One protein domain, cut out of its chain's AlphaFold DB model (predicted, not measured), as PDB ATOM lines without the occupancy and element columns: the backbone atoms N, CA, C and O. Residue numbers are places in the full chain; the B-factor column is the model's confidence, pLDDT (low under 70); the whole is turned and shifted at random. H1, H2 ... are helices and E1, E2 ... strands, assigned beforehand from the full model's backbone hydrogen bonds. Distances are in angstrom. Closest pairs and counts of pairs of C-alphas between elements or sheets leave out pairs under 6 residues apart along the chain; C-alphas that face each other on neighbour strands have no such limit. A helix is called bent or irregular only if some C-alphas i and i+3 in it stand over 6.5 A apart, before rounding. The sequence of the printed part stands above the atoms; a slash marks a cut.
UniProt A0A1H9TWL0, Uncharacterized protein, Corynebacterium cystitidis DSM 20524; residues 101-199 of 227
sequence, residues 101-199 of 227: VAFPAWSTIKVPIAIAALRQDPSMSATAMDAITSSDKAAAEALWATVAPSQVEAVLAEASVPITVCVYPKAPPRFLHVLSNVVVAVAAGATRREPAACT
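What this domain is: This is residues 101 to 199 of the 227 residues of an uncharacterized protein of Corynebacterium cystitidis DSM 20524 (UniProt A0A1H9TWL0). H1, H2 and H3 pack together as a triangle of helices, and H4 crosses H1 nearly at right angles; a small two-strand ladder, E1 and E2, lies beyond the first end of H1. A long link, residues 159 to 182, joins H4 to E2, and the short H5 ends the printed part. The 99 printed residues run E1 H1 H2 H3 H4 E2 H5, mostly helix, with the sheet E1 - E2 antiparallel. The whole is compact, with a radius of gyration of the C-alphas of 13.0 A and spans of 38 by 31 by 21 A.

How they stand to each other: E1, residues 102 to 104, and E2, residues 183 to 185, are antiparallel neighbours at 145 degrees; N 103 and O 184 are within hydrogen-bond range at 3.0 A. H1, residues 106 to 120, is near E2 and is the hub, touching three helices. H2, residues 122 to 133, forms a hairpin with H1 at a shallow tilt of 11 degrees; the closest C-alphas are those of Ala 114 and Ala 128, 5.4 A. H3, residues 137 to 144, touches H1 at a steep tilt of 41 degrees, the same way, closest at the C-alphas of Ala 117 and Leu 143, 5.7 A. H2 and H3 form a hairpin at a tilt of 36 degrees, only just steep; the closest C-alphas are those of Ala 131 and Ala 140, 5.0 A. H4, residues 149 to 158, touches residues 112 to 116 of H1 alone, about perpendicular at 82 degrees, closest at the C-alphas of Ala 116 and Val 152, 5.5 A. H5, residues 196 to 199, touches no helix. In H3 and H4 every O i to N i+4 pair is within hydrogen-bond range, in H1 7 of 11 and in H2 6 of 8; H5 is too short for such a pair.

Where its parts are: E1 begins at C-alpha 102, (-62.097, 96.806, -27.924). H1 is 23.2 A long, H2 17.3 A and H4 14.6 A. H1 is irregular, but only just, with C-alphas 106 and 109 6.51 A apart; H2 is irregular, with C-alphas 123 and 126 7.6 A apart. H5 ends at C-alpha 199, (-55.460, 85.354, -31.866).

The domain as a whole: The two C-alphas farthest apart are those of Ser 123 and Arg 192, 37.7 A. The printed part has no cut, and the link from H4 to E2 is long. The mean pLDDT of the printed part is 72.9, and residues 101 to 103 and 161 to 199 are under 70.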
ATOM      1  N   VAL A 101     -66.643  98.437 -27.808       63.97
ATOM      2  CA  VAL A 101     -65.737  97.574 -28.564       63.97
ATOM      3  C   VAL A 101     -64.289  97.845 -28.188       63.97
ATOM      4  O   VAL A 101     -63.891  98.920 -27.744       63.97
ATOM      5  N   ALA A 102     -63.478  96.813 -28.358       66.69
ATOM      6  CA  ALA A 102     -62.097  96.806 -27.924       66.69
ATOM      7  C   ALA A 102     -61.196  97.469 -28.997       66.69
ATOM      8  O   ALA A 102     -61.118  96.973 -30.127       66.69
ATOM      9  N   PHE A 103     -60.481  98.548 -28.647       67.94
ATOM     10  CA  PHE A 103     -59.574  99.285 -29.546       67.94
ATOM     11  C   PHE A 103     -58.101  99.146 -29.146       67.94
ATOM     12  O   PHE A 103     -57.810  99.072 -27.952       67.94
ATOM     13  N   PRO A 104     -57.143  99.156 -30.097       71.81
ATOM     14  CA  PRO A 104     -55.725  99.242 -29.762       71.81
ATOM     15  C   PRO A 104     -55.444 100.442 -28.843       71.81
ATOM     16  O   PRO A 104     -55.810 101.569 -29.153       71.81
ATOM     17  N   ALA A 105     -54.760 100.201 -27.730       75.62
ATOM     18  CA  ALA A 105     -54.436 101.178 -26.697       75.62
ATOM     19  C   ALA A 105     -53.457 102.248 -27.204       75.62
ATOM     20  O   ALA A 105     -53.429 103.377 -26.719       75.62
ATOM     21  N   TRP A 106     -52.621 101.908 -28.185       80.94
ATOM     22  CA  TRP A 106     -51.535 102.772 -28.642       80.94
ATOM     23  C   TRP A 106     -50.700 103.267 -27.454       80.94
ATOM     24  O   TRP A 106     -50.298 102.490 -26.597       80.94
ATOM     25  N   SER A 107     -50.404 104.560 -27.381       88.12
ATOM     26  CA  SER A 107     -49.601 105.107 -26.291       88.12
ATOM     27  C   SER A 107     -50.311 105.142 -24.934       88.12
ATOM     28  O   SER A 107     -49.631 105.408 -23.946       88.12
ATOM     29  N   THR A 108     -51.617 104.862 -24.829       87.00
ATOM     30  CA  THR A 108     -52.309 104.908 -23.527       87.00
ATOM     31  C   THR A 108     -51.848 103.791 -22.585       87.00
ATOM     32  O   THR A 108     -51.809 103.999 -21.376       87.00
ATOM     33  N   ILE A 109     -51.356 102.657 -23.111       87.31
ATOM     34  CA  ILE A 109     -50.783 101.577 -22.282       87.31
ATOM     35  C   ILE A 109     -49.498 101.983 -21.546       87.31
ATOM     36  O   ILE A 109     -49.094 101.323 -20.591       87.31
ATOM     37  N   LYS A 110     -48.842 103.086 -21.926       90.69
ATOM     38  CA  LYS A 110     -47.645 103.552 -21.211       90.69
ATOM     39  C   LYS A 110     -47.925 103.858 -19.741       90.69
ATOM     40  O   LYS A 110     -47.035 103.661 -18.927       90.69
ATOM     41  N   VAL A 111     -49.147 104.282 -19.401       94.19
ATOM     42  CA  VAL A 111     -49.550 104.570 -18.015       94.19
ATOM     43  C   VAL A 111     -49.419 103.325 -17.126       94.19
ATOM     44  O   VAL A 111     -48.602 103.355 -16.204       94.19
ATOM     45  N   PRO A 112     -50.124 102.208 -17.385       92.44
ATOM     46  CA  PRO A 112     -49.982 101.011 -16.558       92.44
ATOM     47  C   PRO A 112     -48.586 100.371 -16.636       92.44
ATOM     48  O   PRO A 112     -48.137  99.813 -15.636       92.44
ATOM     49  N   ILE A 113     -47.851 100.502 -17.751       92.94
ATOM     50  CA  ILE A 113     -46.438 100.074 -17.825       92.94
ATOM     51  C   ILE A 113     -45.570 100.889 -16.862       92.94
ATOM     52  O   ILE A 113     -44.799 100.314 -16.097       92.94
ATOM     53  N   ALA A 114     -45.703 102.217 -16.870       95.81
ATOM     54  CA  ALA A 114     -44.947 103.100 -15.991       95.81
ATOM     55  C   ALA A 114     -45.276 102.838 -14.516       95.81
ATOM     56  O   ALA A 114     -44.363 102.738 -13.703       95.81
ATOM     57  N   ILE A 115     -46.555 102.651 -14.171       97.19
ATOM     58  CA  ILE A 115     -46.970 102.297 -12.804       97.19
ATOM     59  C   ILE A 115     -46.345 100.960 -12.380       97.19
ATOM     60  O   ILE A 115     -45.770 100.872 -11.294       97.19
ATOM     61  N   ALA A 116     -46.413  99.929 -13.228       96.19
ATOM     62  CA  ALA A 116     -45.828  98.622 -12.930       96.19
ATOM     63  C   ALA A 116     -44.301  98.694 -12.755       96.19
ATOM     64  O   ALA A 116     -43.760  98.076 -11.838       96.19
ATOM     65  N   ALA A 117     -43.612  99.471 -13.593       96.88
ATOM     66  CA  ALA A 117     -42.165  99.657 -13.521       96.88
ATOM     67  C   ALA A 117     -41.752 100.431 -12.261       96.88
ATOM     68  O   ALA A 117     -40.868  99.985 -11.533       96.88
ATOM     69  N   LEU A 118     -42.436 101.533 -11.937       98.06
ATOM     70  CA  LEU A 118     -42.141 102.347 -10.750       98.06
ATOM     71  C   LEU A 118     -42.404 101.614  -9.432       98.06
ATOM     72  O   LEU A 118     -41.746 101.897  -8.433       98.06
ATOM     73  N   ARG A 119     -43.339 100.657  -9.415       97.56
ATOM     74  CA  ARG A 119     -43.552  99.771  -8.259       97.56
ATOM     75  C   ARG A 119     -42.376  98.834  -8.002       97.56
ATOM     76  O   ARG A 119     -42.185  98.427  -6.860       97.56
ATOM     77  N   GLN A 120     -41.612  98.487  -9.036       96.75
ATOM     78  CA  GLN A 120     -40.401  97.678  -8.893       96.75
ATOM     79  C   GLN A 120     -39.173  98.534  -8.609       96.75
ATOM     80  O   GLN A 120     -38.374  98.189  -7.741       96.75
ATOM     81  N   ASP A 121     -39.032  99.640  -9.335       97.50
ATOM     82  CA  ASP A 121     -37.892 100.538  -9.233       97.50
ATOM     83  C   ASP A 121     -38.339 102.010  -9.309       97.50
ATOM     84  O   ASP A 121     -38.484 102.580 -10.398       97.50
ATOM     85  N   PRO A 122     -38.519 102.666  -8.147       98.00
ATOM     86  CA  PRO A 122     -38.863 104.085  -8.083       98.00
ATOM     87  C   PRO A 122     -37.819 105.017  -8.720       98.00
ATOM     88  O   PRO A 122     -38.136 106.169  -9.027       98.00
ATOM     89  N   SER A 123     -36.579 104.556  -8.938       97.94
ATOM     90  CA  SER A 123     -35.532 105.365  -9.572       97.94
ATOM     91  C   SER A 123     -35.786 105.612 -11.065       97.94
ATOM     92  O   SER A 123     -35.235 106.556 -11.630       97.94
ATOM     93  N   MET A 124     -36.705 104.862 -11.688       97.62
ATOM     94  CA  MET A 124     -37.106 105.039 -13.092       97.62
ATOM     95  C   MET A 124     -38.063 106.216 -13.339       97.62
ATOM     96  O   MET A 124     -38.602 106.350 -14.436       97.62
ATOM     97  N   SER A 125     -38.289 107.081 -12.347       98.12
ATOM     98  CA  SER A 125     -39.224 108.216 -12.433       98.12
ATOM     99  C   SER A 125     -38.961 109.148 -13.619       98.12
ATOM    100  O   SER A 125     -39.916 109.572 -14.268       98.12
ATOM    101  N   ALA A 126     -37.697 109.412 -13.961       98.25
ATOM    102  CA  ALA A 126     -37.345 110.216 -15.135       98.25
ATOM    103  C   ALA A 126     -37.776 109.530 -16.446       98.25
ATOM    104  O   ALA A 126     -38.465 110.130 -17.264       98.25
ATOM    105  N   THR A 127     -37.473 108.238 -16.596       97.69
ATOM    106  CA  THR A 127     -37.893 107.432 -17.752       97.69
ATOM    107  C   THR A 127     -39.420 107.349 -17.861       97.69
ATOM    108  O   THR A 127     -39.978 107.437 -18.953       97.69
ATOM    109  N   ALA A 128     -40.121 107.212 -16.732       97.38
ATOM    110  CA  ALA A 128     -41.581 107.259 -16.685       97.38
ATOM    111  C   ALA A 128     -42.122 108.623 -17.136       97.38
ATOM    112  O   ALA A 128     -43.074 108.671 -17.914       97.38
ATOM    113  N   MET A 129     -41.498 109.723 -16.710       97.81
ATOM    114  CA  MET A 129     -41.890 111.070 -17.121       97.81
ATOM    115  C   MET A 129     -41.775 111.256 -18.638       97.81
ATOM    116  O   MET A 129     -42.722 111.751 -19.253       97.81
ATOM    117  N   ASP A 130     -40.672 110.812 -19.243       96.56
ATOM    118  CA  ASP A 130     -40.464 110.880 -20.694       96.56
ATOM    119  C   ASP A 130     -41.498 110.029 -21.444       96.56
ATOM    120  O   ASP A 130     -42.161 110.493 -22.375       96.56
ATOM    121  N   ALA A 131     -41.717 108.791 -20.994       93.25
ATOM    122  CA  ALA A 131     -42.697 107.900 -21.604       93.25
ATOM    123  C   ALA A 131     -44.120 108.485 -21.570       93.25
ATOM    124  O   ALA A 131     -44.867 108.320 -22.533       93.25
ATOM    125  N   ILE A 132     -44.513 109.161 -20.490       94.06
ATOM    126  CA  ILE A 132     -45.877 109.681 -20.319       94.06
ATOM    127  C   ILE A 132     -46.058 111.057 -20.965       94.06
ATOM    128  O   ILE A 132     -47.024 111.258 -21.698       94.06
ATOM    129  N   THR A 133     -45.133 111.990 -20.743       95.00
ATOM    130  CA  THR A 133     -45.315 113.409 -21.096       95.00
ATOM    131  C   THR A 133     -45.093 113.675 -22.577       95.00
ATOM    132  O   THR A 133     -45.890 114.360 -23.213       95.00
ATOM    133  N   SER A 134     -44.023 113.122 -23.152       91.56
ATOM    134  CA  SER A 134     -43.713 113.269 -24.581       91.56
ATOM    135  C   SER A 134     -44.142 112.050 -25.396       91.56
ATOM    136  O   SER A 134     -43.937 111.995 -26.609       91.56
ATOM    137  N   SER A 135     -44.774 111.066 -24.745       92.06
ATOM    138  CA  SER A 135     -45.077 109.774 -25.347       92.06
ATOM    139  C   SER A 135     -43.821 109.067 -25.880       92.06
ATOM    140  O   SER A 135     -43.921 108.323 -26.865       92.06
ATOM    141  N   ASP A 136     -42.656 109.281 -25.252       92.88
ATOM    142  CA  ASP A 136     -41.382 108.764 -25.751       92.88
ATOM    143  C   ASP A 136     -41.436 107.237 -25.904       92.88
ATOM    144  O   ASP A 136     -41.824 106.479 -25.006       92.88
ATOM    145  N   LYS A 137     -41.101 106.788 -27.114       87.56
ATOM    146  CA  LYS A 137     -41.175 105.386 -27.508       87.56
ATOM    147  C   LYS A 137     -40.075 104.563 -26.821       87.56
ATOM    148  O   LYS A 137     -40.370 103.483 -26.320       87.56
ATOM    149  N   ALA A 138     -38.844 105.066 -26.790       90.00
ATOM    150  CA  ALA A 138     -37.690 104.362 -26.237       90.00
ATOM    151  C   ALA A 138     -37.768 104.268 -24.708       90.00
ATOM    152  O   ALA A 138     -37.484 103.214 -24.142       90.00
ATOM    153  N   ALA A 139     -38.236 105.325 -24.044       94.19
ATOM    154  CA  ALA A 139     -38.483 105.322 -22.608       94.19
ATOM    155  C   ALA A 139     -39.540 104.274 -22.222       94.19
ATOM    156  O   ALA A 139     -39.343 103.502 -21.287       94.19
ATOM    157  N   ALA A 140     -40.628 104.165 -22.993       90.06
ATOM    158  CA  ALA A 140     -41.631 103.122 -22.780       90.06
ATOM    159  C   ALA A 140     -41.079 101.699 -22.995       90.06
ATOM    160  O   ALA A 140     -41.451 100.781 -22.267       90.06
ATOM    161  N   GLU A 141     -40.183 101.514 -23.967       88.94
ATOM    162  CA  GLU A 141     -39.471 100.250 -24.208       88.94
ATOM    163  C   GLU A 141     -38.558  99.883 -23.025       88.94
ATOM    164  O   GLU A 141     -38.541  98.728 -22.596       88.94
ATOM    165  N   ALA A 142     -37.856 100.866 -22.455       93.75
ATOM    166  CA  ALA A 142     -37.002 100.680 -21.284       93.75
ATOM    167  C   ALA A 142     -37.804 100.291 -20.031       93.75
ATOM    168  O   ALA A 142     -37.400  99.377 -19.317       93.75
ATOM    169  N   LEU A 143     -38.960 100.925 -19.795       94.44
ATOM    170  CA  LEU A 143     -39.868 100.552 -18.700       94.44
ATOM    171  C   LEU A 143     -40.476  99.163 -18.918       94.44
ATOM    172  O   LEU A 143     -40.595  98.383 -17.984       94.44
ATOM    173  N   TRP A 144     -40.853  98.822 -20.152       93.00
ATOM    174  CA  TRP A 144     -41.392  97.495 -20.449       93.00
ATOM    175  C   TRP A 144     -40.369  96.381 -20.199       93.00
ATOM    176  O   TRP A 144     -40.724  95.314 -19.708       93.00
ATOM    177  N   ALA A 145     -39.093  96.623 -20.500       92.50
ATOM    178  CA  ALA A 145     -38.029  95.642 -20.300       92.50
ATOM    179  C   ALA A 145     -37.801  95.263 -18.823       92.50
ATOM    180  O   ALA A 145     -37.124  94.270 -18.553       92.50
ATOM    181  N   THR A 146     -38.344  96.033 -17.876       94.81
ATOM    182  CA  THR A 146     -38.154  95.822 -16.434       94.81
ATOM    183  C   THR A 146     -39.355  95.144 -15.778       94.81
ATOM    184  O   THR A 146     -39.288  94.775 -14.606       94.81
ATOM    185  N   VAL A 147     -40.448  94.934 -16.518       92.50
ATOM    186  CA  VAL A 147     -41.695  94.355 -16.009       92.50
ATOM    187  C   VAL A 147     -42.080  93.087 -16.769       92.50
ATOM    188  O   VAL A 147     -41.848  92.939 -17.965       92.50
ATOM    189  N   ALA A 148     -42.718  92.157 -16.070       90.25
ATOM    190  CA  ALA A 148     -43.448  91.057 -16.673       90.25
ATOM    191  C   ALA A 148     -44.847  91.531 -17.115       90.25
ATOM    192  O   ALA A 148     -45.445  92.371 -16.437       90.25
ATOM    193  N   PRO A 149     -45.432  90.948 -18.182       84.75
ATOM    194  CA  PRO A 149     -46.796  91.270 -18.608       84.75
ATOM    195  C   PRO A 149     -47.828  91.193 -17.475       84.75
ATOM    196  O   PRO A 149     -48.644  92.097 -17.331       84.75
ATOM    197  N   SER A 150     -47.720  90.185 -16.602       88.94
ATOM    198  CA  SER A 150     -48.629  89.994 -15.463       88.94
ATOM    199  C   SER A 150     -48.611  91.143 -14.450       88.94
ATOM    200  O   SER A 150     -49.608  91.384 -13.773       88.94
ATOM    201  N   GLN A 151     -47.508  91.886 -14.338       91.69
ATOM    202  CA  GLN A 151     -47.432  93.060 -13.461       91.69
ATOM    203  C   GLN A 151     -48.184  94.251 -14.058       91.69
ATOM    204  O   GLN A 151     -48.783  95.028 -13.319       91.69
ATOM    205  N   VAL A 152     -48.198  94.377 -15.385       88.56
ATOM    206  CA  VAL A 152     -48.997  95.389 -16.089       88.56
ATOM    207  C   VAL A 152     -50.480  95.019 -16.050       88.56
ATOM    208  O   VAL A 152     -51.320  95.877 -15.792       88.56
ATOM    209  N   GLU A 153     -50.805  93.738 -16.218       86.00
ATOM    210  CA  GLU A 153     -52.167  93.210 -16.057       86.00
ATOM    211  C   GLU A 153     -52.708  93.435 -14.641       86.00
ATOM    212  O   GLU A 153     -53.875  93.782 -14.489       86.00
ATOM    213  N   ALA A 154     -51.869  93.317 -13.607       90.00
ATOM    214  CA  ALA A 154     -52.266  93.637 -12.238       90.00
ATOM    215  C   ALA A 154     -52.669  95.115 -12.082       90.00
ATOM    216  O   ALA A 154     -53.690  95.402 -11.463       90.00
ATOM    217  N   VAL A 155     -51.929  96.046 -12.696       89.94
ATOM    218  CA  VAL A 155     -52.299  97.475 -12.697       89.94
ATOM    219  C   VAL A 155     -53.612  97.708 -13.448       89.94
ATOM    220  O   VAL A 155     -54.455  98.480 -13.003       89.94
ATOM    221  N   LEU A 156     -53.816  97.035 -14.581       84.06
ATOM    222  CA  LEU A 156     -55.066  97.130 -15.341       84.06
ATOM    223  C   LEU A 156     -56.261  96.559 -14.558       84.06
ATOM    224  O   LEU A 156     -57.350  97.133 -14.577       84.06
ATOM    225  N   ALA A 157     -56.052  95.474 -13.812       85.19
ATOM    226  CA  ALA A 157     -57.071  94.872 -12.960       85.19
ATOM    227  C   ALA A 157     -57.488  95.791 -11.800       85.19
ATOM    228  O   ALA A 157     -58.664  95.816 -11.446       85.19
ATOM    229  N   GLU A 158     -56.570  96.587 -11.247       83.88
ATOM    230  CA  GLU A 158     -56.903  97.610 -10.243       83.88
ATOM    231  C   GLU A 158     -57.841  98.691 -10.795       83.88
ATOM    232  O   GLU A 158     -58.651  99.239 -10.054       83.88
ATOM    233  N   ALA A 159     -57.778  98.955 -12.102       75.69
ATOM    234  CA  ALA A 159     -58.693  99.852 -12.796       75.69
ATOM    235  C   ALA A 159     -60.003  99.166 -13.232       75.69
ATOM    236  O   ALA A 159     -60.758  99.735 -14.012       75.69
ATOM    237  N   SER A 160     -60.283  97.945 -12.757       71.56
ATOM    238  CA  SER A 160     -61.424  97.119 -13.188       71.56
ATOM    239  C   SER A 160     -61.430  96.782 -14.685       71.56
ATOM    240  O   SER A 160     -62.470  96.435 -15.245       71.56
ATOM    241  N   VAL A 161     -60.254  96.792 -15.324       69.25
ATOM    242  CA  VAL A 161     -60.054  96.405 -16.728       69.25
ATOM    243  C   VAL A 161     -59.197  95.130 -16.787       69.25
ATOM    244  O   VAL A 161     -58.023  95.195 -17.148       69.25
ATOM    245  N   PRO A 162     -59.719  93.942 -16.412       64.38
ATOM    246  CA  PRO A 162     -58.942  92.702 -16.409       64.38
ATOM    247  C   PRO A 162     -58.764  92.167 -17.840       64.38
ATOM    248  O   PRO A 162     -59.403  91.200 -18.254       64.38
ATOM    249  N   ILE A 163     -57.901  92.822 -18.613       67.44
ATOM    250  CA  ILE A 163     -57.539  92.446 -19.982       67.44
ATOM    251  C   ILE A 163     -56.142  91.825 -20.010       67.44
ATOM    252  O   ILE A 163     -55.225  92.285 -19.332       67.44
ATOM    253  N   THR A 164     -55.967  90.793 -20.832       68.88
ATOM    254  CA  THR A 164     -54.650  90.205 -21.098       68.88
ATOM    255  C   THR A 164     -53.820  91.146 -21.965       68.88
ATOM    256  O   THR A 164     -54.282  91.619 -23.009       68.88
ATOM    257  N   VAL A 165     -52.572  91.384 -21.567       68.81
ATOM    258  CA  VAL A 165     -51.611  92.162 -22.352       68.81
ATOM    259  C   VAL A 165     -51.025  91.256 -23.430       68.81
ATOM    260  O   VAL A 165     -50.130  90.447 -23.190       68.81
ATOM    261  N   CYS A 166     -51.531  91.387 -24.655       64.62
ATOM    262  CA  CYS A 166     -50.992  90.660 -25.799       64.62
ATOM    263  C   CYS A 166     -49.688  91.330 -26.270       64.62
ATOM    264  O   CYS A 166     -49.643  92.538 -26.489       64.62
ATOM    265  N   VAL A 167     -48.630  90.551 -26.505       56.88
ATOM    266  CA  VAL A 167     -47.380  91.038 -27.114       56.88
ATOM    267  C   VAL A 167     -47.222  90.355 -28.472       56.88
ATOM    268  O   VAL A 167     -46.895  89.171 -28.526       56.88
ATOM    269  N   TYR A 168     -47.469  91.055 -29.592       47.59
ATOM    270  CA  TYR A 168     -47.165  90.469 -30.905       47.59
ATOM    271  C   TYR A 168     -45.665  90.489 -31.173       47.59
ATOM    272  O   TYR A 168     -45.035  91.529 -30.992       47.59
ATOM    273  N   PRO A 169     -45.106  89.415 -31.752       45.50
ATOM    274  CA  PRO A 169     -43.714  89.392 -32.187       45.50
ATOM    275  C   PRO A 169     -43.438  90.204 -33.471       45.50
ATOM    276  O   PRO A 169     -42.296  90.218 -33.929       45.50
ATOM    277  N   LYS A 170     -44.448  90.827 -34.112       40.78
ATOM    278  CA  LYS A 170     -44.258  91.499 -35.415       40.78
ATOM    279  C   LYS A 170     -45.303  92.579 -35.758       40.78
ATOM    280  O   LYS A 170     -46.161  92.375 -36.611       40.78
ATOM    281  N   ALA A 171     -45.218  93.750 -35.138       42.97
ATOM    282  CA  ALA A 171     -45.760  94.993 -35.679       42.97
ATOM    283  C   ALA A 171     -44.727  95.598 -36.659       42.97
ATOM    284  O   ALA A 171     -43.521  95.439 -36.455       42.97
ATOM    285  N   PRO A 172     -45.145  96.266 -37.751       39.97
ATOM    286  CA  PRO A 172     -44.216  96.927 -38.667       39.97
ATOM    287  C   PRO A 172     -43.351  97.966 -37.922       39.97
ATOM    288  O   PRO A 172     -43.821  98.564 -36.952       39.97
ATOM    289  N   PRO A 173     -42.116  98.243 -38.391       37.09
ATOM    290  CA  PRO A 173     -41.016  98.869 -37.629       37.09
ATOM    291  C   PRO A 173     -41.281 100.271 -37.046       37.09
ATOM    292  O   PRO A 173     -40.440 100.821 -36.340       37.09
ATOM    293  N   ARG A 174     -42.442 100.872 -37.316       41.59
ATOM    294  CA  ARG A 174     -42.818 102.198 -36.810       41.59
ATOM    295  C   ARG A 174     -43.527 102.160 -35.458       41.59
ATOM    296  O   ARG A 174     -43.482 103.155 -34.744       41.59
ATOM    297  N   PHE A 175     -44.060 101.020 -35.026       43.34
ATOM    298  CA  PHE A 175     -44.785 100.912 -33.757       43.34
ATOM    299  C   PHE A 175     -44.021 100.065 -32.737       43.34
ATOM    300  O   PHE A 175     -43.314  99.133 -33.104       43.34
ATOM    301  N   LEU A 176     -44.077 100.443 -31.456       46.38
ATOM    302  CA  LEU A 176     -43.563  99.592 -30.376       46.38
ATOM    303  C   LEU A 176     -44.467  98.354 -30.321       46.38
ATOM    304  O   LEU A 176     -45.692  98.501 -30.314       46.38
ATOM    305  N   HIS A 177     -43.889  97.159 -30.209       50.97
ATOM    306  CA  HIS A 177     -44.650  95.913 -30.061       50.97
ATOM    307  C   HIS A 177     -45.547  95.870 -28.816       50.97
ATOM    308  O   HIS A 177     -46.417  95.019 -28.732       50.97
ATOM    309  N   VAL A 178     -45.374  96.760 -27.844       48.97
ATOM    310  CA  VAL A 178     -46.213  96.771 -26.634       48.97
ATOM    311  C   VAL A 178     -47.372  97.758 -26.770       48.97
ATOM    312  O   VAL A 178     -48.476  97.497 -26.307       48.97
ATOM    313  N   LEU A 179     -47.154  98.872 -27.477       54.09
ATOM    314  CA  LEU A 179     -48.122  99.968 -27.557       54.09
ATOM    315  C   LEU A 179     -49.308  99.636 -28.466       54.09
ATOM    316  O   LEU A 179     -50.433 100.023 -28.194       54.09
ATOM    317  N   SER A 180     -49.093  98.886 -29.544       46.91
ATOM    318  CA  SER A 180     -50.171  98.566 -30.493       46.91
ATOM    319  C   SER A 180     -51.049  97.379 -30.091       46.91
ATOM    320  O   SER A 180     -52.022  97.111 -30.790       46.91
ATOM    321  N   ASN A 181     -50.700  96.651 -29.025       46.12
ATOM    322  CA  ASN A 181     -51.233  95.306 -28.778       46.12
ATOM    323  C   ASN A 181     -51.985  95.135 -27.461       46.12
ATOM    324  O   ASN A 181     -52.563  94.076 -27.225       46.12
ATOM    325  N   VAL A 182     -52.034  96.172 -26.634       47.56
ATOM    326  CA  VAL A 182     -53.047  96.232 -25.583       47.56
ATOM    327  C   VAL A 182     -54.308  96.757 -26.210       47.56
ATOM    328  O   VAL A 182     -54.246  97.649 -27.046       47.56
ATOM    329  N   VAL A 183     -55.437  96.160 -25.863       45.47
ATOM    330  CA  VAL A 183     -56.728  96.577 -26.378       45.47
ATOM    331  C   VAL A 183     -57.560  97.034 -25.197       45.47
ATOM    332  O   VAL A 183     -57.891  96.218 -24.345       45.47
ATOM    333  N   VAL A 184     -57.859  98.328 -25.123       44.84
ATOM    334  CA  VAL A 184     -58.753  98.866 -24.094       44.84
ATOM    335  C   VAL A 184     -60.165  98.789 -24.661       44.84
ATOM    336  O   VAL A 184     -60.443  99.346 -25.723       44.84
ATOM    337  N   ALA A 185     -61.032  98.035 -23.990       41.25
ATOM    338  CA  ALA A 185     -62.469  98.173 -24.177       41.25
ATOM    339  C   ALA A 185     -62.925  99.393 -23.379       41.25
ATOM    340  O   ALA A 185     -62.515  99.577 -22.232       41.25
ATOM    341  N   VAL A 186     -63.722 100.240 -24.016       41.31
ATOM    342  CA  VAL A 186     -64.416 101.332 -23.348       41.31
ATOM    343  C   VAL A 186     -65.779 100.783 -22.926       41.31
ATOM    344  O   VAL A 186     -66.702 100.864 -23.724       41.31
ATOM    345  N   ALA A 187     -65.847 100.169 -21.735       36.31
ATOM    346  CA  ALA A 187     -67.013 100.045 -20.836       36.31
ATOM    347  C   ALA A 187     -67.046  98.738 -20.026       36.31
ATOM    348  O   ALA A 187     -66.801  97.646 -20.533       36.31
ATOM    349  N   ALA A 188     -67.476  98.868 -18.771       30.00
ATOM    350  CA  ALA A 188     -68.473  98.044 -18.090       30.00
ATOM    351  C   ALA A 188     -68.352  96.527 -18.290       30.00
ATOM    352  O   ALA A 188     -69.045  95.903 -19.086       30.00
ATOM    353  N   GLY A 189     -67.545  95.894 -17.438       34.88
ATOM    354  CA  GLY A 189     -67.684  94.463 -17.193       34.88
ATOM    355  C   GLY A 189     -67.409  93.609 -18.426       34.88
ATOM    356  O   GLY A 189     -68.261  92.811 -18.824       34.88
ATOM    357  N   ALA A 190     -66.176  93.683 -18.939       38.03
ATOM    358  CA  ALA A 190     -65.590  92.716 -19.867       38.03
ATOM    359  C   ALA A 190     -65.487  91.306 -19.235       38.03
ATOM    360  O   ALA A 190     -64.423  90.702 -19.112       38.03
ATOM    361  N   THR A 191     -66.613  90.742 -18.808       38.16
ATOM    362  CA  THR A 191     -66.740  89.340 -18.455       38.16
ATOM    363  C   THR A 191     -67.085  88.586 -19.729       38.16
ATOM    364  O   THR A 191     -68.173  88.686 -20.285       38.16
ATOM    365  N   ARG A 192     -66.120  87.776 -20.168       38.16
ATOM    366  CA  ARG A 192     -66.199  86.828 -21.289       38.16
ATOM    367  C   ARG A 192     -66.229  87.452 -22.683       38.16
ATOM    368  O   ARG A 192     -67.203  87.346 -23.421       38.16
ATOM    369  N   ARG A 193     -65.032  87.796 -23.142       38.19
ATOM    370  CA  ARG A 193     -64.365  87.044 -24.215       38.19
ATOM    371  C   ARG A 193     -62.885  87.371 -24.156       38.19
ATOM    372  O   ARG A 193     -62.522  88.534 -24.073       38.19
ATOM    373  N   GLU A 194     -62.048  86.342 -24.206       38.31
ATOM    374  CA  GLU A 194     -60.641  86.507 -24.557       38.31
ATOM    375  C   GLU A 194     -60.595  87.411 -25.796       38.31
ATOM    376  O   GLU A 194     -61.274  87.096 -26.787       38.31
ATOM    377  N   PRO A 195     -59.951  88.590 -25.734       42.97
ATOM    378  CA  PRO A 195     -60.046  89.526 -26.830       42.97
ATOM    379  C   PRO A 195     -59.473  88.818 -28.053       42.97
ATOM    380  O   PRO A 195     -58.330  88.357 -28.051       42.97
ATOM    381  N   ALA A 196     -60.268  88.735 -29.125       42.72
ATOM    382  CA  ALA A 196     -59.839  88.185 -30.413       42.72
ATOM    383  C   ALA A 196     -58.499  88.792 -30.899       42.72
ATOM    384  O   ALA A 196     -57.813  88.194 -31.733       42.72
ATOM    385  N   ALA A 197     -58.105  89.933 -30.320       42.75
ATOM    386  CA  ALA A 197     -56.799  90.572 -30.378       42.75
ATOM    387  C   ALA A 197     -55.601  89.624 -30.172       42.75
ATOM    388  O   ALA A 197     -54.661  89.676 -30.966       42.75
ATOM    389  N   CYS A 198     -55.632  88.701 -29.205       40.47
ATOM    390  CA  CYS A 198     -54.512  87.777 -28.954       40.47
ATOM    391  C   CYS A 198     -54.397  86.650 -30.010       40.47
ATOM    392  O   CYS A 198     -53.390  85.950 -30.053       40.47
ATOM    393  N   THR A 199     -55.391  86.479 -30.898       43.03
ATOM    394  CA  THR A 199     -55.460  85.354 -31.866       43.03
ATOM    395  C   THR A 199     -55.195  85.727 -33.333       43.03
ATOM    396  O   THR A 199     -55.358  84.897 -34.226       43.03
TER     397      THR A 199